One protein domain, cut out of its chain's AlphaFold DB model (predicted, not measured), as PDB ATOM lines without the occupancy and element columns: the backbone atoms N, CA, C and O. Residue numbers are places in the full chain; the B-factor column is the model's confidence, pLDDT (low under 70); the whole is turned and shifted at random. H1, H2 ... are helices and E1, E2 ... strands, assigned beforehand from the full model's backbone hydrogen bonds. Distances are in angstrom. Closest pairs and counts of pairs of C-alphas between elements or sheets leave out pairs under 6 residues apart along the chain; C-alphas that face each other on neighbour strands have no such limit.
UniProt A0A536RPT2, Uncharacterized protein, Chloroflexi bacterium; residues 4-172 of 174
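AT A GLANCE: This is residues 4 to 172 of the 174 residues of an uncharacterized protein of Chloroflexi bacterium (UniProt A0A536RPT2). This is an elongated bundle of helices: H1 and H3 run side by side as one pair and H4 and H6 as another, with H2 folded back along the last part of H1. At the same end of the bundle, H5 folds back along the last residues of H4, and the small strand hairpin of E1 and E2 packs, mainly through E1, on residues 107 to 115 of H4. The printed part has 169 residues, with six named helices and two named strands in the order H1, H2, H3, H4, E1, E2, H5, H6; the sheet E1 - E2 is antiparallel and the class is mostly helix. The whole is compact, with a radius of gyration of the C-alphas of 17.7 A, and spans 56 by 29 by 24 A.

IN THESE COORDINATES: Find C-alpha 4 at (46.329, 45.742, 94.729); from there H1, residues 4 to 32, runs 42.3 A, with a kink of 26 degrees near residue 22. Next come H2, residues 38 to 50, 18.2 A, and H3, residues 57 to 79, 31.9 A. Look for C-alpha 86 at (62.425, 39.013, 105.614), where H4, residues 86 to 116, begins its 44.4 A. Then come E1, residues 121 to 123, E2, residues 130 to 132, and H5, residues 139 to 148, 14.4 A. H6, residues 151 to 171, runs 29.3 A to C-alpha 171 at (61.633, 37.064, 92.981).

HOW THE PARTS SIT: Start at H1, which with H4 is a hub, each touching three helices. H1 touches H3, the closest C-alphas being those of His 11 and Val 69, 5.5 A apart, at a steep tilt of 40 degrees, opposite ways. With residues 24 to 32 alone H1 touches H2, C-alphas 25 and 48 being closest at 4.7 A; they form a helical hairpin. Look at Tyr 30 and Pro 151 for the closest C-alphas of H1 and H6, which touch, 5.8 A apart. H6 touches H4 at a shallow tilt of 17 degrees, opposite ways, closest at C-alphas 91 and 165, 5.7 A. H5 touches H4 at C-alphas 116 and 142, the closest, 5.0 A. In the hairpin of E1 and E2, find N 123 and O 130 within hydrogen-bond range at 2.9 A. Every O i to N i+4 pair is within hydrogen-bond range in H2, H3, H5 and H6, against 22 of 25 in H1 and 25 of 27 in H4.

THE WHOLE: The two C-alphas farthest apart are those of Gly 81 and Ala 136, 55.8 A. The printed part has no cut and no long link. Mean pLDDT of the printed part is 90.0; look for values under 70 at residues 124 to 127.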
ATOM      1  N   TYR A   4      44.942  46.207  94.774       89.19
ATOM      2  CA  TYR A   4      46.329  45.742  94.729       89.19
ATOM      3  C   TYR A   4      47.027  46.016  93.380       89.19
ATOM      4  O   TYR A   4      48.156  46.493  93.349       89.19
ATOM      5  N   ARG A   5      46.355  45.776  92.245       91.94
ATOM      6  CA  ARG A   5      46.927  46.024  90.904       91.94
ATOM      7  C   ARG A   5      47.105  47.514  90.634       91.94
ATOM      8  O   ARG A   5      48.091  47.892  90.013       91.94
ATOM      9  N   SER A   6      46.180  48.343  91.115       92.94
ATOM     10  CA  SER A   6      46.318  49.800  91.037       92.94
ATOM     11  C   SER A   6      47.518  50.284  91.854       92.94
ATOM     12  O   SER A   6      48.280  51.109  91.366       92.94
ATOM     13  N   LEU A   7      47.740  49.726  93.052       93.56
ATOM     14  CA  LEU A   7      48.916  50.043  93.871       93.56
ATOM     15  C   LEU A   7      50.227  49.635  93.195       93.56
ATOM     16  O   LEU A   7      51.158  50.433  93.167       93.56
ATOM     17  N   VAL A   8      50.295  48.435  92.604       93.75
ATOM     18  CA  VAL A   8      51.473  48.004  91.829       93.75
ATOM     19  C   VAL A   8      51.727  48.953  90.661       93.75
ATOM     20  O   VAL A   8      52.862  49.373  90.457       93.75
ATOM     21  N   PHE A   9      50.683  49.327  89.917       95.31
ATOM     22  CA  PHE A   9      50.814  50.274  88.812       95.31
ATOM     23  C   PHE A   9      51.355  51.630  89.283       95.31
ATOM     24  O   PHE A   9      52.313  52.128  88.703       95.31
ATOM     25  N   VAL A  10      50.797  52.196  90.360       96.19
ATOM     26  CA  VAL A  10      51.266  53.463  90.948       96.19
ATOM     27  C   VAL A  10      52.716  53.352  91.424       96.19
ATOM     28  O   VAL A  10      53.504  54.264  91.187       96.19
ATOM     29  N   HIS A  11      53.097  52.237  92.046       95.00
ATOM     30  CA  HIS A  11      54.467  52.012  92.502       95.00
ATOM     31  C   HIS A  11      55.461  51.959  91.333       95.00
ATOM     32  O   HIS A  11      56.475  52.647  91.343       95.00
ATOM     33  N   VAL A  12      55.155  51.196  90.280       95.38
ATOM     34  CA  VAL A  12      56.030  51.095  89.100       95.38
ATOM     35  C   VAL A  12      56.089  52.420  88.339       95.38
ATOM     36  O   VAL A  12      57.170  52.848  87.944       95.38
ATOM     37  N   LEU A  13      54.950  53.092  88.156       96.56
ATOM     38  CA  LEU A  13      54.899  54.389  87.485       96.56
ATOM     39  C   LEU A  13      55.715  55.442  88.241       96.56
ATOM     40  O   LEU A  13      56.491  56.159  87.615       96.56
ATOM     41  N   SER A  14      55.581  55.505  89.568       95.50
ATOM     42  CA  SER A  14      56.368  56.432  90.391       95.50
ATOM     43  C   SER A  14      57.860  56.113  90.339       95.50
ATOM     44  O   SER A  14      58.662  57.010  90.142       95.50
ATOM     45  N   ILE A  15      58.271  54.840  90.340       94.50
ATOM     46  CA  ILE A  15      59.684  54.487  90.109       94.50
ATOM     47  C   ILE A  15      60.206  55.064  88.780       94.50
ATOM     48  O   ILE A  15      61.320  55.585  88.735       94.50
ATOM     49  N   LEU A  16      59.423  55.002  87.698       94.00
ATOM     50  CA  LEU A  16      59.829  55.565  86.404       94.00
ATOM     51  C   LEU A  16      59.953  57.095  86.451       94.00
ATOM     52  O   LEU A  16      60.905  57.647  85.898       94.00
ATOM     53  N   VAL A  17      59.022  57.775  87.124       93.31
ATOM     54  CA  VAL A  17      59.069  59.233  87.323       93.31
ATOM     55  C   VAL A  17      60.282  59.621  88.170       93.31
ATOM     56  O   VAL A  17      61.037  60.514  87.778       93.31
ATOM     57  N   LEU A  18      60.536  58.905  89.268       91.88
ATOM     58  CA  LEU A  18      61.702  59.090  90.121       91.88
ATOM     59  C   LEU A  18      62.999  58.960  89.319       91.88
ATOM     60  O   LEU A  18      63.862  59.835  89.401       91.88
ATOM     61  N   LEU A  19      63.125  57.904  88.508       91.00
ATOM     62  CA  LEU A  19      64.287  57.679  87.648       91.00
ATOM     63  C   LEU A  19      64.461  58.795  86.612       91.00
ATOM     64  O   LEU A  19      65.591  59.207  86.362       91.00
ATOM     65  N   LEU A  20      63.374  59.324  86.048       89.81
ATOM     66  CA  LEU A  20      63.430  60.434  85.098       89.81
ATOM     67  C   LEU A  20      63.928  61.728  85.764       89.81
ATOM     68  O   LEU A  20      64.861  62.363  85.271       89.81
ATOM     69  N   CYS A  21      63.346  62.104  86.907       86.69
ATOM     70  CA  CYS A  21      63.741  63.305  87.648       86.69
ATOM     71  C   CYS A  21      65.177  63.207  88.193       86.69
ATOM     72  O   CYS A  21      65.921  64.192  88.178       86.69
ATOM     73  N   HIS A  22      65.577  62.017  88.644       86.81
ATOM     74  CA  HIS A  22      66.900  61.747  89.204       86.81
ATOM     75  C   HIS A  22      67.986  61.589  88.121       86.81
ATOM     76  O   HIS A  22      69.105  62.080  88.285       86.81
ATOM     77  N   GLY A  23      67.661  60.962  86.986       81.75
ATOM     78  CA  GLY A  23      68.585  60.689  85.877       81.75
ATOM     79  C   GLY A  23      69.147  61.947  85.198       81.75
ATOM     80  O   GLY A  23      70.269  61.942  84.679       81.75
ATOM     81  N   ALA A  24      68.425  63.067  85.263       77.44
ATOM     82  CA  ALA A  24      68.950  64.360  84.824       77.44
ATOM     83  C   ALA A  24      70.165  64.796  85.667       77.44
ATOM     84  O   ALA A  24      71.206  65.167  85.121       77.44
ATOM     85  N   ALA A  25      70.072  64.680  86.997       81.00
ATOM     86  CA  ALA A  25      71.166  65.020  87.908       81.00
ATOM     87  C   ALA A  25      72.350  64.052  87.770       81.00
ATOM     88  O   ALA A  25      73.509  64.462  87.832       81.00
ATOM     89  N   PHE A  26      72.061  62.778  87.502       83.88
ATOM     90  CA  PHE A  26      73.074  61.780  87.180       83.88
ATOM     91  C   PHE A  26      73.961  62.217  86.004       83.88
ATOM     92  O   PHE A  26      75.186  62.263  86.130       83.88
ATOM     93  N   THR A  27      73.349  62.628  84.893       85.94
ATOM     94  CA  THR A  27      74.073  63.074  83.690       85.94
ATOM     95  C   THR A  27      74.951  64.294  83.978       85.94
ATOM     96  O   THR A  27      76.098  64.359  83.532       85.94
ATOM     97  N   VAL A  28      74.464  65.229  84.800       90.81
ATOM     98  CA  VAL A  28      75.229  66.411  85.217       90.81
ATOM     99  C   VAL A  28      76.547  66.029  85.897       90.81
ATOM    100  O   VAL A  28      77.572  66.640  85.600       90.81
ATOM    101  N   THR A  29      76.572  65.005  86.756       89.19
ATOM    102  CA  THR A  29      77.816  64.599  87.444       89.19
ATOM    103  C   THR A  29      78.909  64.124  86.481       89.19
ATOM    104  O   THR A  29      80.088  64.413  86.694       89.19
ATOM    105  N   TYR A  30      78.530  63.461  85.384       91.06
ATOM    106  CA  TYR A  30      79.459  63.038  84.334       91.06
ATOM    107  C   TYR A  30      80.026  64.220  83.547       91.06
ATOM    108  O   TYR A  30      81.227  64.254  83.268       91.06
ATOM    109  N   VAL A  31      79.176  65.198  83.222       92.44
ATOM    110  CA  VAL A  31      79.585  66.411  82.501       92.44
ATOM    111  C   VAL A  31      80.485  67.287  83.379       92.44
ATOM    112  O   VAL A  31      81.536  67.737  82.926       92.44
ATOM    113  N   LEU A  32      80.138  67.463  84.660       92.56
ATOM    114  CA  LEU A  32      80.915  68.259  85.618       92.56
ATOM    115  C   LEU A  32      82.367  67.795  85.735       92.56
ATOM    116  O   LEU A  32      83.269  68.617  85.859       92.56
ATOM    117  N   ARG A  33      82.622  66.485  85.644       87.56
ATOM    118  CA  ARG A  33      83.978  65.935  85.751       87.56
ATOM    119  C   ARG A  33      84.910  66.420  84.627       87.56
ATOM    120  O   ARG A  33      86.129  66.477  84.818       87.56
ATOM    121  N   GLN A  34      84.349  66.779  83.475       89.44
ATOM    122  CA  GLN A  34      85.082  67.235  82.290       89.44
ATOM    123  C   GLN A  34      85.143  68.764  82.191       89.44
ATOM    124  O   GLN A  34      86.028  69.300  81.532       89.44
ATOM    125  N   GLU A  35      84.237  69.470  82.866       92.12
ATOM    126  CA  GLU A  35      84.159  70.926  82.806       92.12
ATOM    127  C   GLU A  35      85.140  71.586  83.793       92.12
ATOM    128  O   GLU A  35      85.420  71.068  84.878       92.12
ATOM    129  N   ARG A  36      85.710  72.725  83.395       91.75
ATOM    130  CA  ARG A  36      86.644  73.519  84.219       91.75
ATOM    131  C   ARG A  36      86.251  74.988  84.306       91.75
ATOM    132  O   ARG A  36      86.782  75.694  85.155       91.75
ATOM    133  N   ARG A  37      85.327  75.448  83.456       92.12
ATOM    134  CA  ARG A  37      84.833  76.827  83.463       92.12
ATOM    135  C   ARG A  37      83.840  77.019  84.618       92.12
ATOM    136  O   ARG A  37      82.790  76.366  84.594       92.12
ATOM    137  N   PRO A  38      84.127  77.890  85.605       88.62
ATOM    138  CA  PRO A  38      83.272  78.080  86.778       88.62
ATOM    139  C   PRO A  38      81.834  78.463  86.422       88.62
ATOM    140  O   PRO A  38      80.893  77.992  87.055       88.62
ATOM    141  N   GLU A  39      81.647  79.247  85.360       92.06
ATOM    142  CA  GLU A  39      80.333  79.712  84.915       92.06
ATOM    143  C   GLU A  39      79.472  78.536  84.435       92.06
ATOM    144  O   GLU A  39      78.302  78.416  84.793       92.06
ATOM    145  N   ARG A  40      80.066  77.613  83.668       93.75
ATOM    146  CA  ARG A  40      79.375  76.409  83.180       93.75
ATOM    147  C   ARG A  40      79.094  75.422  84.305       93.75
ATOM    148  O   ARG A  40      78.010  74.842  84.346       93.75
ATOM    149  N   ILE A  41      80.043  75.260  85.228       93.62
ATOM    150  CA  ILE A  41      79.862  74.450  86.437       93.62
ATOM    151  C   ILE A  41      78.682  74.987  87.250       93.62
ATOM    152  O   ILE A  41      77.831  74.204  87.664       93.62
ATOM    153  N   GLY A  42      78.581  76.307  87.425       92.38
ATOM    154  CA  GLY A  42      77.473  76.938  88.137       92.38
ATOM    155  C   GLY A  42      76.110  76.618  87.524       92.38
ATOM    156  O   GLY A  42      75.215  76.158  88.231       92.38
ATOM    157  N   VAL A  43      75.977  76.750  86.200       93.31
ATOM    158  CA  VAL A  43      74.732  76.417  85.480       93.31
ATOM    159  C   VAL A  43      74.362  74.940  85.646       93.31
ATOM    160  O   VAL A  43      73.209  74.612  85.930       93.31
ATOM    161  N   LEU A  44      75.335  74.036  85.510       93.50
ATOM    162  CA  LEU A  44      75.127  72.600  85.699       93.50
ATOM    163  C   LEU A  44      74.686  72.272  87.133       93.50
ATOM    164  O   LEU A  44      73.765  71.481  87.340       93.50
ATOM    165  N   LEU A  45      75.299  72.912  88.129       92.00
ATOM    166  CA  LEU A  45      74.935  72.744  89.533       92.00
ATOM    167  C   LEU A  45      73.544  73.292  89.844       92.00
ATOM    168  O   LEU A  45      72.833  72.696  90.652       92.00
ATOM    169  N   ASP A  46      73.136  74.399  89.227       91.06
ATOM    170  CA  ASP A  46      71.787  74.944  89.375       91.06
ATOM    171  C   ASP A  46      70.726  74.068  88.715       91.06
ATOM    172  O   ASP A  46      69.628  73.937  89.267       91.06
ATOM    173  N   LEU A  47      71.055  73.437  87.585       90.00
ATOM    174  CA  LEU A  47      70.201  72.444  86.944       90.00
ATOM    175  C   LEU A  47      70.050  71.198  87.824       90.00
ATOM    176  O   LEU A  47      68.930  70.770  88.085       90.00
ATOM    177  N   SER A  48      71.155  70.656  88.347       89.38
ATOM    178  CA  SER A  48      71.112  69.507  89.262       89.38
ATOM    179  C   SER A  48      70.333  69.823  90.538       89.38
ATOM    180  O   SER A  48      69.572  68.985  91.013       89.38
ATOM    181  N   LEU A  49      70.510  71.019  91.101       87.69
ATOM    182  CA  LEU A  49      69.776  71.457  92.280       87.69
ATOM    183  C   LEU A  49      68.279  71.606  91.978       87.69
ATOM    184  O   LEU A  49      67.456  71.349  92.852       87.69
ATOM    185  N   ALA A  50      67.907  71.956  90.741       86.94
ATOM    186  CA  ALA A  50      66.508  72.084  90.349       86.94
ATOM    187  C   ALA A  50      65.705  70.790  90.507       86.94
ATOM    188  O   ALA A  50      64.521  70.858  90.841       86.94
ATOM    189  N   SER A  51      66.354  69.639  90.310       85.75
ATOM    190  CA  SER A  51      65.751  68.317  90.493       85.75
ATOM    191  C   SER A  51      65.452  67.974  91.953       85.75
ATOM    192  O   SER A  51      64.618  67.111  92.197       85.75
ATOM    193  N   PHE A  52      66.095  68.632  92.925       85.94
ATOM    194  CA  PHE A  52      65.993  68.274  94.349       85.94
ATOM    195  C   PHE A  52      65.471  69.401  95.250       85.94
ATOM    196  O   PHE A  52      65.010  69.137  96.361       85.94
ATOM    197  N   ASP A  53      65.526  70.654  94.798       87.00
ATOM    198  CA  ASP A  53      65.027  71.808  95.545       87.00
ATOM    199  C   ASP A  53      63.493  71.832  95.553       87.00
ATOM    200  O   ASP A  53      62.846  72.135  94.548       87.00
ATOM    201  N   SER A  54      62.902  71.558  96.717       84.38
ATOM    202  CA  SER A  54      61.450  71.543  96.930       84.38
ATOM    203  C   SER A  54      60.775  72.905  96.725       84.38
ATOM    204  O   SER A  54      59.551  72.980  96.620       84.38
ATOM    205  N   ARG A  55      61.530  74.003  96.619       84.88
ATOM    206  CA  ARG A  55      60.980  75.313  96.238       84.88
ATOM    207  C   ARG A  55      60.664  75.383  94.745       84.88
ATOM    208  O   ARG A  55      59.806  76.166  94.332       84.88
ATOM    209  N   ARG A  56      61.304  74.546  93.925       87.06
ATOM    210  CA  ARG A  56      61.115  74.485  92.470       87.06
ATOM    211  C   ARG A  56      60.130  73.382  92.089       87.06
ATOM    212  O   ARG A  56      59.921  72.427  92.829       87.06
ATOM    213  N   ALA A  57      59.503  73.519  90.921       87.81
ATOM    214  CA  ALA A  57      58.481  72.576  90.463       87.81
ATOM    215  C   ALA A  57      59.019  71.142  90.321       87.81
ATOM    216  O   ALA A  57      58.402  70.217  90.839       87.81
ATOM    217  N   LEU A  58      60.193  70.972  89.698       86.62
ATOM    218  CA  LEU A  58      60.829  69.661  89.521       86.62
ATOM    219  C   LEU A  58      61.184  69.004  90.860       86.62
ATOM    220  O   LEU A  58      60.839  67.847  91.071       86.62
ATOM    221  N   GLY A  59      61.784  69.748  91.792       88.69
ATOM    222  CA  GLY A  59      62.077  69.221  93.124       88.69
ATOM    223  C   GLY A  59      60.825  68.888  93.938       88.69
ATOM    224  O   GLY A  59      60.823  67.889  94.650       88.69
ATOM    225  N   ARG A  60      59.722  69.643  93.804       91.12
ATOM    226  CA  ARG A  60      58.432  69.242  94.405       91.12
ATOM    227  C   ARG A  60      57.937  67.917  93.849       91.12
ATOM    228  O   ARG A  60      57.532  67.068  94.634       91.12
ATOM    229  N   ILE A  61      57.976  67.754  92.526       92.06
ATOM    230  CA  ILE A  61      57.586  66.502  91.872       92.06
ATOM    231  C   ILE A  61      58.450  65.363  92.408       92.06
ATOM    232  O   ILE A  61      57.896  64.376  92.870       92.06
ATOM    233  N   PHE A  62      59.775  65.537  92.454       92.38
ATOM    234  CA  PHE A  62      60.699  64.536  92.985       92.38
ATOM    235  C   PHE A  62      60.361  64.128  94.425       92.38
ATOM    236  O   PHE A  62      60.246  62.943  94.711       92.38
ATOM    237  N   TRP A  63      60.178  65.087  95.339       91.00
ATOM    238  CA  TRP A  63      59.902  64.772  96.744       91.00
ATOM    239  C   TRP A  63      58.526  64.139  96.959       91.00
ATOM    240  O   TRP A  63      58.401  63.231  97.777       91.00
ATOM    241  N   ILE A  64      57.497  64.590  96.234       94.38
ATOM    242  CA  ILE A  64      56.161  63.982  96.292       94.38
ATOM    243  C   ILE A  64      56.217  62.558  95.740       94.38
ATOM    244  O   ILE A  64      55.741  61.633  96.390       94.38
ATOM    245  N   ASP A  65      56.825  62.373  94.573       94.00
ATOM    246  CA  ASP A  65      56.941  61.073  93.919       94.00
ATOM    247  C   ASP A  65      57.786  60.093  94.745       94.00
ATOM    248  O   ASP A  65      57.390  58.950  94.945       94.00
ATOM    249  N   PHE A  66      58.868  60.563  95.368       93.88
ATOM    250  CA  PHE A  66      59.648  59.780  96.325       93.88
ATOM    251  C   PHE A  66      58.789  59.271  97.496       93.88
ATOM    252  O   PHE A  66      58.869  58.095  97.861       93.88
ATOM    253  N   LEU A  67      57.923  60.121  98.062       95.12
ATOM    254  CA  LEU A  67      56.971  59.700  99.096       95.12
ATOM    255  C   LEU A  67      55.951  58.693  98.556       95.12
ATOM    256  O   LEU A  67      55.578  57.769  99.278       95.12
ATOM    257  N   VAL A  68      55.526  58.832  97.298       96.56
ATOM    258  CA  VAL A  68      54.638  57.866  96.639       96.56
ATOM    259  C   VAL A  68      55.335  56.520  96.460       96.56
ATOM    260  O   VAL A  68      54.729  55.509  96.804       96.56
ATOM    261  N   VAL A  69      56.593  56.466  96.011       95.31
ATOM    262  CA  VAL A  69      57.368  55.216  95.877       95.31
ATOM    263  C   VAL A  69      57.476  54.507  97.227       95.31
ATOM    264  O   VAL A  69      57.114  53.334  97.341       95.31
ATOM    265  N   VAL A  70      57.916  55.221  98.268       94.44
ATOM    266  CA  VAL A  70      58.082  54.649  99.613       94.44
ATOM    267  C   VAL A  70      56.732  54.222 100.194       94.44
ATOM    268  O   VAL A  70      56.584  53.090 100.655       94.44
ATOM    269  N   GLY A  71      55.725  55.096 100.134       95.81
ATOM    270  CA  GLY A  71      54.395  54.839 100.680       95.81
ATOM    271  C   GLY A  71      53.679  53.685  99.981       95.81
ATOM    272  O   GLY A  71      53.115  52.817 100.645       95.81
ATOM    273  N   SER A  72      53.748  53.619  98.649       94.94
ATOM    274  CA  SER A  72      53.169  52.513  97.879       94.94
ATOM    275  C   SER A  72      53.918  51.196  98.099       94.94
ATOM    276  O   SER A  72      53.270  50.156  98.194       94.94
ATOM    277  N   GLY A  73      55.244  51.221  98.279       92.75
ATOM    278  CA  GLY A  73      56.025  50.036  98.647       92.75
ATOM    279  C   GLY A  73      55.609  49.458 100.004       92.75
ATOM    280  O   GLY A  73      55.351  48.258 100.119       92.75
ATOM    281  N   VAL A  74      55.450  50.314 101.020       93.06
ATOM    282  CA  VAL A  74      54.956  49.904 102.348       93.06
ATOM    283  C   VAL A  74      53.508  49.413 102.273       93.06
ATOM    284  O   VAL A  74      53.175  48.378 102.852       93.06
ATOM    285  N   ALA A  75      52.645  50.097 101.517       93.50
ATOM    286  CA  ALA A  75      51.263  49.666 101.317       93.50
ATOM    287  C   ALA A  75      51.184  48.281 100.653       93.50
ATOM    288  O   ALA A  75      50.381  47.450 101.076       93.50
ATOM    289  N   LEU A  76      52.039  47.997  99.663       92.25
ATOM    290  CA  LEU A  76      52.136  46.683  99.017       92.25
ATOM    291  C   LEU A  76      52.661  45.601  99.966       92.25
ATOM    292  O   LEU A  76      52.173  44.474  99.920       92.25
ATOM    293  N   MET A  77      53.602  45.936 100.850       90.69
ATOM    294  CA  MET A  77      54.091  45.022 101.885       90.69
ATOM    295  C   MET A  77      52.971  44.593 102.844       90.69
ATOM    296  O   MET A  77      52.848  43.408 103.155       90.69
ATOM    297  N   ILE A  78      52.128  45.540 103.271       91.25
ATOM    298  CA  ILE A  78      50.977  45.279 104.148       91.25
ATOM    299  C   ILE A  78      49.886  44.514 103.389       91.25
ATOM    300  O   ILE A  78      49.430  43.471 103.854       91.25
ATOM    301  N   ALA A  79      49.496  44.990 102.202       89.56
ATOM    302  CA  ALA A  79      48.435  44.389 101.393       89.56
ATOM    303  C   ALA A  79      48.783  42.976 100.896       89.56
ATOM    304  O   ALA A  79      47.889  42.157 100.702       89.56
ATOM    305  N   GLY A  80      50.070  42.688 100.693       86.31
ATOM    306  CA  GLY A  80      50.565  41.358 100.346       86.31
ATOM    307  C   GLY A  80      50.690  40.399 101.534       86.31
ATOM    308  O   GLY A  80      50.969  39.223 101.324       86.31
ATOM    309  N   GLY A  81      50.501  40.873 102.772       88.31
ATOM    310  CA  GLY A  81      50.657  40.055 103.979       88.31
ATOM    311  C   GLY A  81      52.109  39.667 104.290       88.31
ATOM    312  O   GLY A  81      52.344  38.748 105.071       88.31
ATOM    313  N   TRP A  82      53.096  40.360 103.714       87.56
ATOM    314  CA  TRP A  82      54.523  40.007 103.810       87.56
ATOM    315  C   TRP A  82      55.248  40.654 104.987       87.56
ATOM    316  O   TRP A  82      56.472  40.655 105.041       87.56
ATOM    317  N   TRP A  83      54.505  41.190 105.954       87.00
ATOM    318  CA  TRP A  83      55.074  41.855 107.127       87.00
ATOM    319  C   TRP A  83      56.047  40.966 107.918       87.00
ATOM    320  O   TRP A  83      57.056  41.439 108.437       87.00
ATOM    321  N   ARG A  84      55.738  39.667 108.010       88.00
ATOM    322  CA  ARG A  84      56.544  38.673 108.735       88.00
ATOM    323  C   ARG A  84      57.700  38.113 107.911       88.00
ATOM    324  O   ARG A  84      58.529  37.395 108.462       88.00
ATOM    325  N   SER A  85      57.736  38.401 106.617       88.31
ATOM    326  CA  SER A  85      58.777  37.898 105.740       88.31
ATOM    327  C   SER A  85      59.996  38.807 105.746       88.31
ATOM    328  O   SER A  85      59.875  40.006 105.975       88.31
ATOM    329  N   TRP A  86      61.177  38.259 105.463       89.31
ATOM    330  CA  TRP A  86      62.425  39.013 105.614       89.31
ATOM    331  C   TRP A  86      62.796  39.866 104.393       89.31
ATOM    332  O   TRP A  86      63.405  40.926 104.538       89.31
ATOM    333  N   TRP A  87      62.412  39.447 103.181       88.88
ATOM    334  CA  TRP A  87      62.800  40.147 101.951       88.88
ATOM    335  C   TRP A  87      62.316  41.609 101.856       88.88
ATOM    336  O   TRP A  87      63.095  42.426 101.366       88.88
ATOM    337  N   PRO A  88      61.111  42.012 102.327       90.56
ATOM    338  CA  PRO A  88      60.697  43.411 102.261       90.56
ATOM    339  C   PRO A  88      61.554  44.293 103.169       90.56
ATOM    340  O   PRO A  88      61.963  45.378 102.765       90.56
ATOM    341  N   TRP A  89      61.891  43.807 104.366       92.50
ATOM    342  CA  TRP A  89      62.785  44.505 105.291       92.50
ATOM    343  C   TRP A  89      64.192  44.643 104.721       92.50
ATOM    344  O   TRP A  89      64.794  45.710 104.833       92.50
ATOM    345  N   LEU A  90      64.687  43.603 104.042       94.12
ATOM    346  CA  LEU A  90      65.951  43.675 103.319       94.12
ATOM    347  C   LEU A  90      65.903  44.738 102.212       94.12
ATOM    348  O   LEU A  90      66.834  45.532 102.105       94.12
ATOM    349  N   SER A  91      64.809  44.826 101.449       92.81
ATOM    350  CA  SER A  91      64.622  45.895 100.458       92.81
ATOM    351  C   SER A  91      64.645  47.285 101.098       92.81
ATOM    352  O   SER A  91      65.301  48.181 100.574       92.81
ATOM    353  N   VAL A  92      63.988  47.479 102.247       93.56
ATOM    354  CA  VAL A  92      64.037  48.760 102.976       93.56
ATOM    355  C   VAL A  92      65.464  49.082 103.427       93.56
ATOM    356  O   VAL A  92      65.927  50.203 103.227       93.56
ATOM    357  N   ALA A  93      66.186  48.109 103.988       95.12
ATOM    358  CA  ALA A  93      67.567  48.297 104.427       95.12
ATOM    359  C   ALA A  93      68.496  48.669 103.258       95.12
ATOM    360  O   ALA A  93      69.269  49.622 103.362       95.12
ATOM    361  N   VAL A  94      68.380  47.968 102.124       95.44
ATOM    362  CA  VAL A  94      69.135  48.261 100.896       95.44
ATOM    363  C   VAL A  94      68.796  49.656 100.370       95.44
ATOM    364  O   VAL A  94      69.699  50.425 100.047       95.44
ATOM    365  N   PHE A  95      67.514  50.022 100.336       93.88
ATOM    366  CA  PHE A  95      67.077  51.348  99.910       93.88
ATOM    367  C   PHE A  95      67.670  52.461 100.782       93.88
ATOM    368  O   PHE A  95      68.226  53.424 100.254       93.88
ATOM    369  N   ILE A  96      67.623  52.310 102.110       94.38
ATOM    370  CA  ILE A  96      68.236  53.263 103.041       94.38
ATOM    371  C   ILE A  96      69.741  53.367 102.774       94.38
ATOM    372  O   ILE A  96      70.259  54.476 102.652       94.38
ATOM    373  N   ALA A  97      70.442  52.241 102.622       95.81
ATOM    374  CA  ALA A  97      71.876  52.238 102.343       95.81
ATOM    375  C   ALA A  97      72.221  52.989 101.043       95.81
ATOM    376  O   ALA A  97      73.163  53.782 101.031       95.81
ATOM    377  N   ILE A  98      71.431  52.807  99.979       93.50
ATOM    378  CA  ILE A  98      71.592  53.531  98.707       93.50
ATOM    379  C   ILE A  98      71.406  55.039  98.911       93.50
ATOM    380  O   ILE A  98      72.253  55.820  98.478       93.50
ATOM    381  N   VAL A  99      70.334  55.456  99.594       90.94
ATOM    382  CA  VAL A  99      70.045  56.878  99.857       90.94
ATOM    383  C   VAL A  99      71.184  57.533 100.643       90.94
ATOM    384  O   VAL A  99      71.639  58.622 100.281       90.94
ATOM    385  N   LEU A 100      71.684  56.865 101.687       92.25
ATOM    386  CA  LEU A 100      72.813  57.350 102.480       92.25
ATOM    387  C   LEU A 100      74.087  57.460 101.636       92.25
ATOM    388  O   LEU A 100      74.746  58.499 101.652       92.25
ATOM    389  N   ALA A 101      74.404  56.428 100.855       92.06
ATOM    390  CA  ALA A 101      75.593  56.413 100.013       92.06
ATOM    391  C   ALA A 101      75.553  57.517  98.941       92.06
ATOM    392  O   ALA A 101      76.539  58.224  98.746       92.06
ATOM    393  N   MET A 102      74.409  57.727  98.282       90.06
ATOM    394  CA  MET A 102      74.240  58.794  97.288       90.06
ATOM    395  C   MET A 102      74.332  60.196  97.899       90.06
ATOM    396  O   MET A 102      74.865  61.112  97.269       90.06
ATOM    397  N   ARG A 103      73.850  60.378  99.133       87.50
ATOM    398  CA  ARG A 103      73.969  61.651  99.854       87.50
ATOM    399  C   ARG A 103      75.431  62.011 100.114       87.50
ATOM    400  O   ARG A 103      75.826  63.142  99.839       87.50
ATOM    401  N   GLU A 104      76.226  61.057 100.586       87.81
ATOM    402  CA  GLU A 104      77.640  61.290 100.895       87.81
ATOM    403  C   GLU A 104      78.503  61.408  99.629       87.81
ATOM    404  O   GLU A 104      79.339  62.302  99.533       87.81
ATOM    405  N   LEU A 105      78.280  60.555  98.624       87.69
ATOM    406  CA  LEU A 105      79.111  60.507  97.412       87.69
ATOM    407  C   LEU A 105      78.700  61.520  96.334       87.69
ATOM    408  O   LEU A 105      79.522  61.899  95.504       87.69
ATOM    409  N   GLY A 106      77.435  61.942  96.320       85.50
ATOM    410  CA  GLY A 106      76.899  62.902  95.356       85.50
ATOM    411  C   GLY A 106      76.621  64.253  96.002       85.50
ATOM    412  O   GLY A 106      77.239  65.257  95.649       85.50
ATOM    413  N   GLY A 107      75.709  64.279  96.977       85.19
ATOM    414  CA  GLY A 107      75.237  65.516  97.610       85.19
ATOM    415  C   GLY A 107      76.349  66.327  98.284       85.19
ATOM    416  O   GLY A 107      76.438  67.539  98.079       85.19
ATOM    417  N   GLY A 108      77.226  65.662  99.039       87.06
ATOM    418  CA  GLY A 108      78.361  66.297  99.717       87.06
ATOM    419  C   GLY A 108      79.323  67.005  98.749       87.06
ATOM    420  O   GLY A 108      79.476  68.227  98.842       87.06
ATOM    421  N   PRO A 109      79.951  66.285  97.801       89.75
ATOM    422  CA  PRO A 109      80.852  66.873  96.812       89.75
ATOM    423  C   PRO A 109      80.206  67.963  95.951       89.75
ATOM    424  O   PRO A 109      80.839  68.988  95.714       89.75
ATOM    425  N   LEU A 110      78.945  67.800  95.528       90.31
ATOM    426  CA  LEU A 110      78.238  68.828  94.754       90.31
ATOM    427  C   LEU A 110      77.996  70.102  95.576       90.31
ATOM    428  O   LEU A 110      78.157  71.205  95.056       90.31
ATOM    429  N   SER A 111      77.665  69.971  96.864       90.50
ATOM    430  CA  SER A 111      77.520  71.125  97.760       90.50
ATOM    431  C   SER A 111      78.860  71.833  98.001       90.50
ATOM    432  O   SER A 111      78.940  73.058  97.920       90.50
ATOM    433  N   GLN A 112      79.944  71.070  98.196       90.56
ATOM    434  CA  GLN A 112      81.302  71.624  98.285       90.56
ATOM    435  C   GLN A 112      81.716  72.327  96.989       90.56
ATOM    436  O   GLN A 112      82.343  73.384  97.040       90.56
ATOM    437  N   LEU A 113      81.333  71.782  95.832       93.00
ATOM    438  CA  LEU A 113      81.612  72.402  94.545       93.00
ATOM    439  C   LEU A 113      80.883  73.745  94.415       93.00
ATOM    440  O   LEU A 113      81.529  74.731  94.075       93.00
ATOM    441  N   ARG A 114      79.594  73.827  94.790       93.62
ATOM    442  CA  ARG A 114      78.845  75.102  94.844       93.62
ATOM    443  C   ARG A 114      79.538  76.130  95.738       93.62
ATOM    444  O   ARG A 114      79.760  77.256  95.301       93.62
ATOM    445  N   ARG A 115      79.943  75.722  96.945       93.50
ATOM    446  CA  ARG A 115      80.693  76.572  97.882       93.50
ATOM    447  C   ARG A 115      81.981  77.109  97.252       93.50
ATOM    448  O   ARG A 115      82.266  78.294  97.356       93.50
ATOM    449  N   SER A 116      82.738  76.253  96.565       93.25
ATOM    450  CA  SER A 116      84.046  76.611  95.999       93.25
ATOM    451  C   SER A 116      84.002  77.623  94.853       93.25
ATOM    452  O   SER A 116      85.003  78.289  94.603       93.25
ATOM    453  N   ILE A 117      82.866  77.757  94.168       93.81
ATOM    454  CA  ILE A 117      82.682  78.717  93.071       93.81
ATOM    455  C   ILE A 117      81.863  79.947  93.491       93.81
ATOM    456  O   ILE A 117      81.460  80.731  92.639       93.81
ATOM    457  N   GLY A 118      81.609  80.113  94.794       91.88
ATOM    458  CA  GLY A 118      80.872  81.255  95.335       91.88
ATOM    459  C   GLY A 118      79.371  81.231  95.051       91.88
ATOM    460  O   GLY A 118      78.758  82.281  94.891       91.88
ATOM    461  N   LEU A 119      78.759  80.045  94.990       91.69
ATOM    462  CA  LEU A 119      77.302  79.910  94.947       91.69
ATOM    463  C   LEU A 119      76.720  79.622  96.339       91.69
ATOM    464  O   LEU A 119      77.390  78.999  97.169       91.69
ATOM    465  N   PRO A 120      75.439  79.974  96.578       90.50
ATOM    466  CA  PRO A 120      74.710  79.489  97.742       90.50
ATOM    467  C   PRO A 120      74.731  77.959  97.784       90.50
ATOM    468  O   PRO A 120      74.483  77.289  96.769       90.50
ATOM    469  N   TRP A 121      75.019  77.406  98.956       89.50
ATOM    470  CA  TRP A 121      75.220  75.973  99.155       89.50
ATOM    471  C   TRP A 121      74.423  75.469 100.358       89.50
ATOM    472  O   TRP A 121      73.923  76.253 101.162       89.50
ATOM    473  N   ILE A 122      74.257  74.149 100.452       85.69
ATOM    474  CA  ILE A 122      73.478  73.515 101.519       85.69
ATOM    475  C   ILE A 122      74.447  72.839 102.483       85.69
ATOM    476  O   ILE A 122      75.167  71.911 102.096       85.69
ATOM    477  N   ALA A 123      74.447  73.278 103.740       78.69
ATOM    478  CA  ALA A 123      75.142  72.574 104.804       78.69
ATOM    479  C   ALA A 123      74.405  71.263 105.099       78.69
ATOM    480  O   ALA A 123      73.185  71.235 105.258       78.69
ATOM    481  N   GLY A 124      75.149  70.154 105.071       69.31
ATOM    482  CA  GLY A 124      74.579  68.816 105.188       69.31
ATOM    483  C   GLY A 124      73.760  68.622 106.469       69.31
ATOM    484  O   GLY A 124      74.006  69.250 107.489       69.31
ATOM    485  N   GLY A 125      72.795  67.707 106.413       62.03
ATOM    486  CA  GLY A 125      71.942  67.345 107.546       62.03
ATOM    487  C   GLY A 125      70.780  66.463 107.095       62.03
ATOM    488  O   GLY A 125      70.613  66.240 105.894       62.03
ATOM    489  N   PHE A 126      70.010  65.935 108.046       55.50
ATOM    490  CA  PHE A 126      68.684  65.372 107.782       55.50
ATOM    491  C   PHE A 126      67.637  66.440 108.103       55.50
ATOM    492  O   PHE A 126      67.663  67.011 109.190       55.50
ATOM    493  N   GLY A 127      66.716  66.707 107.174       66.62
ATOM    494  CA  GLY A 127      65.610  67.644 107.387       66.62
ATOM    495  C   GLY A 127      65.635  68.855 106.456       66.62
ATOM    496  O   GLY A 127      65.929  68.729 105.268       66.62
ATOM    497  N   LYS A 128      65.252  70.028 106.979       71.31
ATOM    498  CA  LYS A 128      65.155  71.259 106.180       71.31
ATOM    499  C   LYS A 128      66.542  71.661 105.656       71.31
ATOM    500  O   LYS A 128      67.489  71.646 106.438       71.31
ATOM    501  N   PRO A 129      66.667  72.047 104.373       77.44
ATOM    502  CA  PRO A 129      67.945  72.478 103.821       77.44
ATOM    503  C   PRO A 129      68.438  73.746 104.531       77.44
ATOM    504  O   PRO A 129      67.755  74.773 104.516       77.44
ATOM    505  N   ASP A 130      69.622  73.653 105.142       85.62
ATOM    506  CA  ASP A 130      70.337  74.766 105.771       85.62
ATOM    507  C   ASP A 130      71.163  75.493 104.705       85.62
ATOM    508  O   ASP A 130      72.270  75.081 104.348       85.62
ATOM    509  N   TRP A 131      70.567  76.537 104.132       86.19
ATOM    510  CA  TRP A 131      71.199  77.353 103.103       86.19
ATOM    511  C   TRP A 131      72.245  78.271 103.720       86.19
ATOM    512  O   TRP A 131      71.945  79.047 104.625       86.19
ATOM    513  N   LYS A 132      73.463  78.208 103.188       89.31
ATOM    514  CA  LYS A 132      74.568  79.088 103.554       89.31
ATOM    515  C   LYS A 132      74.826  80.117 102.465       89.31
ATOM    516  O   LYS A 132      74.610  79.860 101.275       89.31
ATOM    517  N   GLU A 133      75.281  81.283 102.904       88.94
ATOM    518  CA  GLU A 133      75.644  82.384 102.022       88.94
ATOM    519  C   GLU A 133      76.872  82.039 101.160       88.94
ATOM    520  O   GLU A 133      77.680  81.181 101.540       88.94
ATOM    521  N   PRO A 134      77.003  82.675  99.981       90.62
ATOM    522  CA  PRO A 134      78.188  82.561  99.141       90.62
ATOM    523  C   PRO A 134      79.482  82.895  99.886       90.62
ATOM    524  O   PRO A 134      79.570  83.898 100.590       90.62
ATOM    525  N   GLU A 135      80.514  82.086  99.667       89.94
ATOM    526  CA  GLU A 135      81.879  82.370 100.115       89.94
ATOM    527  C   GLU A 135      82.742  82.821  98.928       89.94
ATOM    528  O   GLU A 135      82.366  82.651  97.766       89.94
ATOM    529  N   ALA A 136      83.915  83.399  99.203       89.94
ATOM    530  CA  ALA A 136      84.842  83.795  98.147       89.94
ATOM    531  C   ALA A 136      85.253  82.573  97.290       89.94
ATOM    532  O   ALA A 136      85.655  81.547  97.854       89.94
ATOM    533  N   PRO A 137      85.188  82.662  95.946       91.75
ATOM    534  CA  PRO A 137      85.581  81.562  95.075       91.75
ATOM    535  C   PRO A 137      87.033  81.128  95.300       91.75
ATOM    536  O   PRO A 137      87.930  81.948  95.486       91.75
ATOM    537  N   SER A 138      87.279  79.820  95.234       93.56
ATOM    538  CA  SER A 138      88.602  79.220  95.392       93.56
ATOM    539  C   SER A 138      88.811  78.112  94.367       93.56
ATOM    540  O   SER A 138      88.238  77.025  94.466       93.56
ATOM    541  N   GLN A 139      89.697  78.367  93.402       90.19
ATOM    542  CA  GLN A 139      90.023  77.405  92.346       90.19
ATOM    543  C   GLN A 139      90.576  76.088  92.913       90.19
ATOM    544  O   GLN A 139      90.163  75.009  92.495       90.19
ATOM    545  N   LYS A 140      91.440  76.160  93.934       91.88
ATOM    546  CA  LYS A 140      91.983  74.972  94.610       91.88
ATOM    547  C   LYS A 140      90.880  74.139  95.277       91.88
ATOM    548  O   LYS A 140      90.923  72.910  95.240       91.88
ATOM    549  N   ALA A 141      89.891  74.793  95.889       91.94
ATOM    550  CA  ALA A 141      88.750  74.100  96.482       91.94
ATOM    551  C   ALA A 141      87.849  73.469  95.408       91.94
ATOM    552  O   ALA A 141      87.371  72.352  95.601       91.94
ATOM    553  N   MET A 142      87.678  74.144  94.267       92.88
ATOM    554  CA  MET A 142      86.905  73.645  93.127       92.88
ATOM    555  C   MET A 142      87.529  72.378  92.542       92.88
ATOM    556  O   MET A 142      86.847  71.366  92.403       92.88
ATOM    557  N   GLU A 143      88.832  72.391  92.260       91.75
ATOM    558  CA  GLU A 143      89.548  71.220  91.744       91.75
ATOM    559  C   GLU A 143      89.510  70.046  92.735       91.75
ATOM    560  O   GLU A 143      89.267  68.905  92.338       91.75
ATOM    561  N   SER A 144      89.651  70.324  94.036       90.88
ATOM    562  CA  SER A 144      89.506  69.314  95.091       90.88
ATOM    563  C   SER A 144      88.101  68.696  95.103       90.88
ATOM    564  O   SER A 144      87.968  67.470  95.094       90.88
ATOM    565  N   ALA A 145      87.043  69.510  95.045       90.50
ATOM    566  CA  ALA A 145      85.662  69.024  95.003       90.50
ATOM    567  C   ALA A 145      85.370  68.212  93.728       90.50
ATOM    568  O   ALA A 145      84.759  67.147  93.809       90.50
ATOM    569  N   LEU A 146      85.872  68.654  92.569       91.75
ATOM    570  CA  LEU A 146      85.770  67.907  91.310       91.75
ATOM    571  C   LEU A 146      86.492  66.557  91.380       91.75
ATOM    572  O   LEU A 146      85.974  65.569  90.865       91.75
ATOM    573  N   SER A 147      87.653  66.486  92.037       90.88
ATOM    574  CA  SER A 147      88.407  65.232  92.177       90.88
ATOM    575  C   SER A 147      87.688  64.193  93.048       90.88
ATOM    576  O   SER A 147      87.875  62.992  92.863       90.88
ATOM    577  N   ARG A 148      86.833  64.653  93.972       89.75
ATOM    578  CA  ARG A 148      85.993  63.803  94.828       89.75
ATOM    579  C   ARG A 148      84.748  63.276  94.120       89.75
ATOM    580  O   ARG A 148      84.165  62.303  94.592       89.75
ATOM    581  N   LEU A 149      84.331  63.885  93.007       89.19
ATOM    582  CA  LEU A 149      83.205  63.376  92.231       89.19
ATOM    583  C   LEU A 149      83.594  62.057  91.558       89.19
ATOM    584  O   LEU A 149      84.459  62.006  90.678       89.19
ATOM    585  N   ASN A 150      82.889  60.990  91.931       90.00
ATOM    586  CA  ASN A 150      83.018  59.679  91.305       90.00
ATOM    587  C   ASN A 150      81.683  59.246  90.668       90.00
ATOM    588  O   ASN A 150      80.912  58.501  91.283       90.00
ATOM    589  N   PRO A 151      81.398  59.703  89.429       89.44
ATOM    590  CA  PRO A 151      80.163  59.364  88.725       89.44
ATOM    591  C   PRO A 151      79.990  57.855  88.516       89.44
ATOM    592  O   PRO A 151      78.876  57.343  88.582       89.44
ATOM    593  N   THR A 152      81.088  57.115  88.338       90.88
ATOM    594  CA  THR A 152      81.053  55.657  88.162       90.88
ATOM    595  C   THR A 152      80.561  54.955  89.422       90.88
ATOM    596  O   THR A 152      79.661  54.125  89.344       90.88
ATOM    597  N   SER A 153      81.083  55.312  90.598       90.31
ATOM    598  CA  SER A 153      80.596  54.747  91.863       90.31
ATOM    599  C   SER A 153      79.127  55.095  92.112       90.31
ATOM    600  O   SER A 153      78.356  54.217  92.490       90.31
ATOM    601  N   LEU A 154      78.716  56.337  91.832       89.12
ATOM    602  CA  LEU A 154      77.308  56.745  91.914       89.12
ATOM    603  C   LEU A 154      76.415  55.936  90.960       89.12
ATOM    604  O   LEU A 154      75.317  55.542  91.345       89.12
ATOM    605  N   SER A 155      76.902  55.624  89.755       89.44
ATOM    606  CA  SER A 155      76.203  54.770  88.784       89.44
ATOM    607  C   SER A 155      76.035  53.348  89.281       89.44
ATOM    608  O   SER A 155      74.942  52.796  89.198       89.44
ATOM    609  N   ILE A 156      77.109  52.754  89.805       92.88
ATOM    610  CA  ILE A 156      77.091  51.387  90.330       92.88
ATOM    611  C   ILE A 156      76.108  51.294  91.496       92.88
ATOM    612  O   ILE A 156      75.309  50.364  91.549       92.88
ATOM    613  N   ILE A 157      76.116  52.279  92.396       92.06
ATOM    614  CA  ILE A 157      75.186  52.330  93.528       92.06
ATOM    615  C   ILE A 157      73.747  52.527  93.046       92.06
ATOM    616  O   ILE A 157      72.858  51.814  93.499       92.06
ATOM    617  N   GLY A 158      73.510  53.454  92.115       89.12
ATOM    618  CA  GLY A 158      72.173  53.732  91.597       89.12
ATOM    619  C   GLY A 158      71.593  52.564  90.812       89.12
ATOM    620  O   GLY A 158      70.571  52.006  91.196       89.12
ATOM    621  N   VAL A 159      72.261  52.159  89.732       91.25
ATOM    622  CA  VAL A 159      71.792  51.095  88.833       91.25
ATOM    623  C   VAL A 159      71.882  49.728  89.506       91.25
ATOM    624  O   VAL A 159      70.922  48.964  89.465       91.25
ATOM    625  N   GLY A 160      73.008  49.419  90.153       94.12
ATOM    626  CA  GLY A 160      73.203  48.143  90.841       94.12
ATOM    627  C   GLY A 160      72.293  48.004  92.059       94.12
ATOM    628  O   GLY A 160      71.639  46.977  92.221       94.12
ATOM    629  N   GLY A 161      72.171  49.056  92.871       93.12
ATOM    630  CA  GLY A 161      71.243  49.080  93.998       93.12
ATOM    631  C   GLY A 161      69.786  48.941  93.555       93.12
ATOM    632  O   GLY A 161      69.043  48.144  94.127       93.12
ATOM    633  N   PHE A 162      69.389  49.638  92.486       92.75
ATOM    634  CA  PHE A 162      68.064  49.479  91.889       92.75
ATOM    635  C   PHE A 162      67.821  48.054  91.372       92.75
ATOM    636  O   PHE A 162      66.758  47.492  91.627       92.75
ATOM    637  N   ALA A 163      68.800  47.436  90.706       94.94
ATOM    638  CA  ALA A 163      68.687  46.058  90.226       94.94
ATOM    639  C   ALA A 163      68.487  45.057  91.377       94.94
ATOM    640  O   ALA A 163      67.655  44.157  91.268       94.94
ATOM    641  N   VAL A 164      69.191  45.245  92.500       95.56
ATOM    642  CA  VAL A 164      69.002  44.433  93.714       95.56
ATOM    643  C   VAL A 164      67.599  44.624  94.293       95.56
ATOM    644  O   VAL A 164      66.934  43.636  94.600       95.56
ATOM    645  N   LEU A 165      67.113  45.866  94.402       94.06
ATOM    646  CA  LEU A 165      65.752  46.147  94.879       94.06
ATOM    647  C   LEU A 165      64.690  45.503  93.982       94.06
ATOM    648  O   LEU A 165      63.767  44.858  94.480       94.06
ATOM    649  N   LEU A 166      64.845  45.634  92.663       93.31
ATOM    650  CA  LEU A 166      63.950  45.027  91.684       93.31
ATOM    651  C   LEU A 166      63.947  43.499  91.811       93.31
ATOM    652  O   LEU A 166      62.878  42.889  91.827       93.31
ATOM    653  N   TRP A 167      65.124  42.886  91.956       94.50
ATOM    654  CA  TRP A 167      65.254  41.447  92.157       94.50
ATOM    655  C   TRP A 167      64.544  40.984  93.438       94.50
ATOM    656  O   TRP A 167      63.735  40.056  93.390       94.50
ATOM    657  N   LEU A 168      64.754  41.675  94.564       92.50
ATOM    658  CA  LEU A 168      64.084  41.364  95.831       92.50
ATOM    659  C   LEU A 168      62.556  41.469  95.722       92.50
ATOM    660  O   LEU A 168      61.836  40.623  96.252       92.50
ATOM    661  N   MET A 169      62.050  42.486  95.020       89.75
ATOM    662  CA  MET A 169      60.610  42.689  94.832       89.75
ATOM    663  C   MET A 169      59.973  41.668  93.886       89.75
ATOM    664  O   MET A 169      58.836  41.245  94.113       89.75
ATOM    665  N   MET A 170      60.688  41.279  92.829       89.56
ATOM    666  CA  MET A 170      60.174  40.391  91.791       89.56
ATOM    667  C   MET A 170      60.229  38.925  92.212       89.56
ATOM    668  O   MET A 170      59.232  38.214  92.082       89.56
ATOM    669  N   PHE A 171      61.375  38.480  92.727       90.31
ATOM    670  CA  PHE A 171      61.633  37.064  92.981       90.31
ATOM    671  C   PHE A 171      61.299  36.624  94.402       90.31
ATOM    672  O   PHE A 171      61.062  35.439  94.595       90.31
ATOM    673  N   LYS A 172      61.237  37.554  95.370       86.56
ATOM    674  CA  LYS A 172      60.845  37.282  96.769       86.56
ATOM    675  C   LYS A 172      61.545  36.023  97.325       86.56
ATOM    676  O   LYS A 172      60.880  35.052  97.666       86.56
TER     677      LYS A 172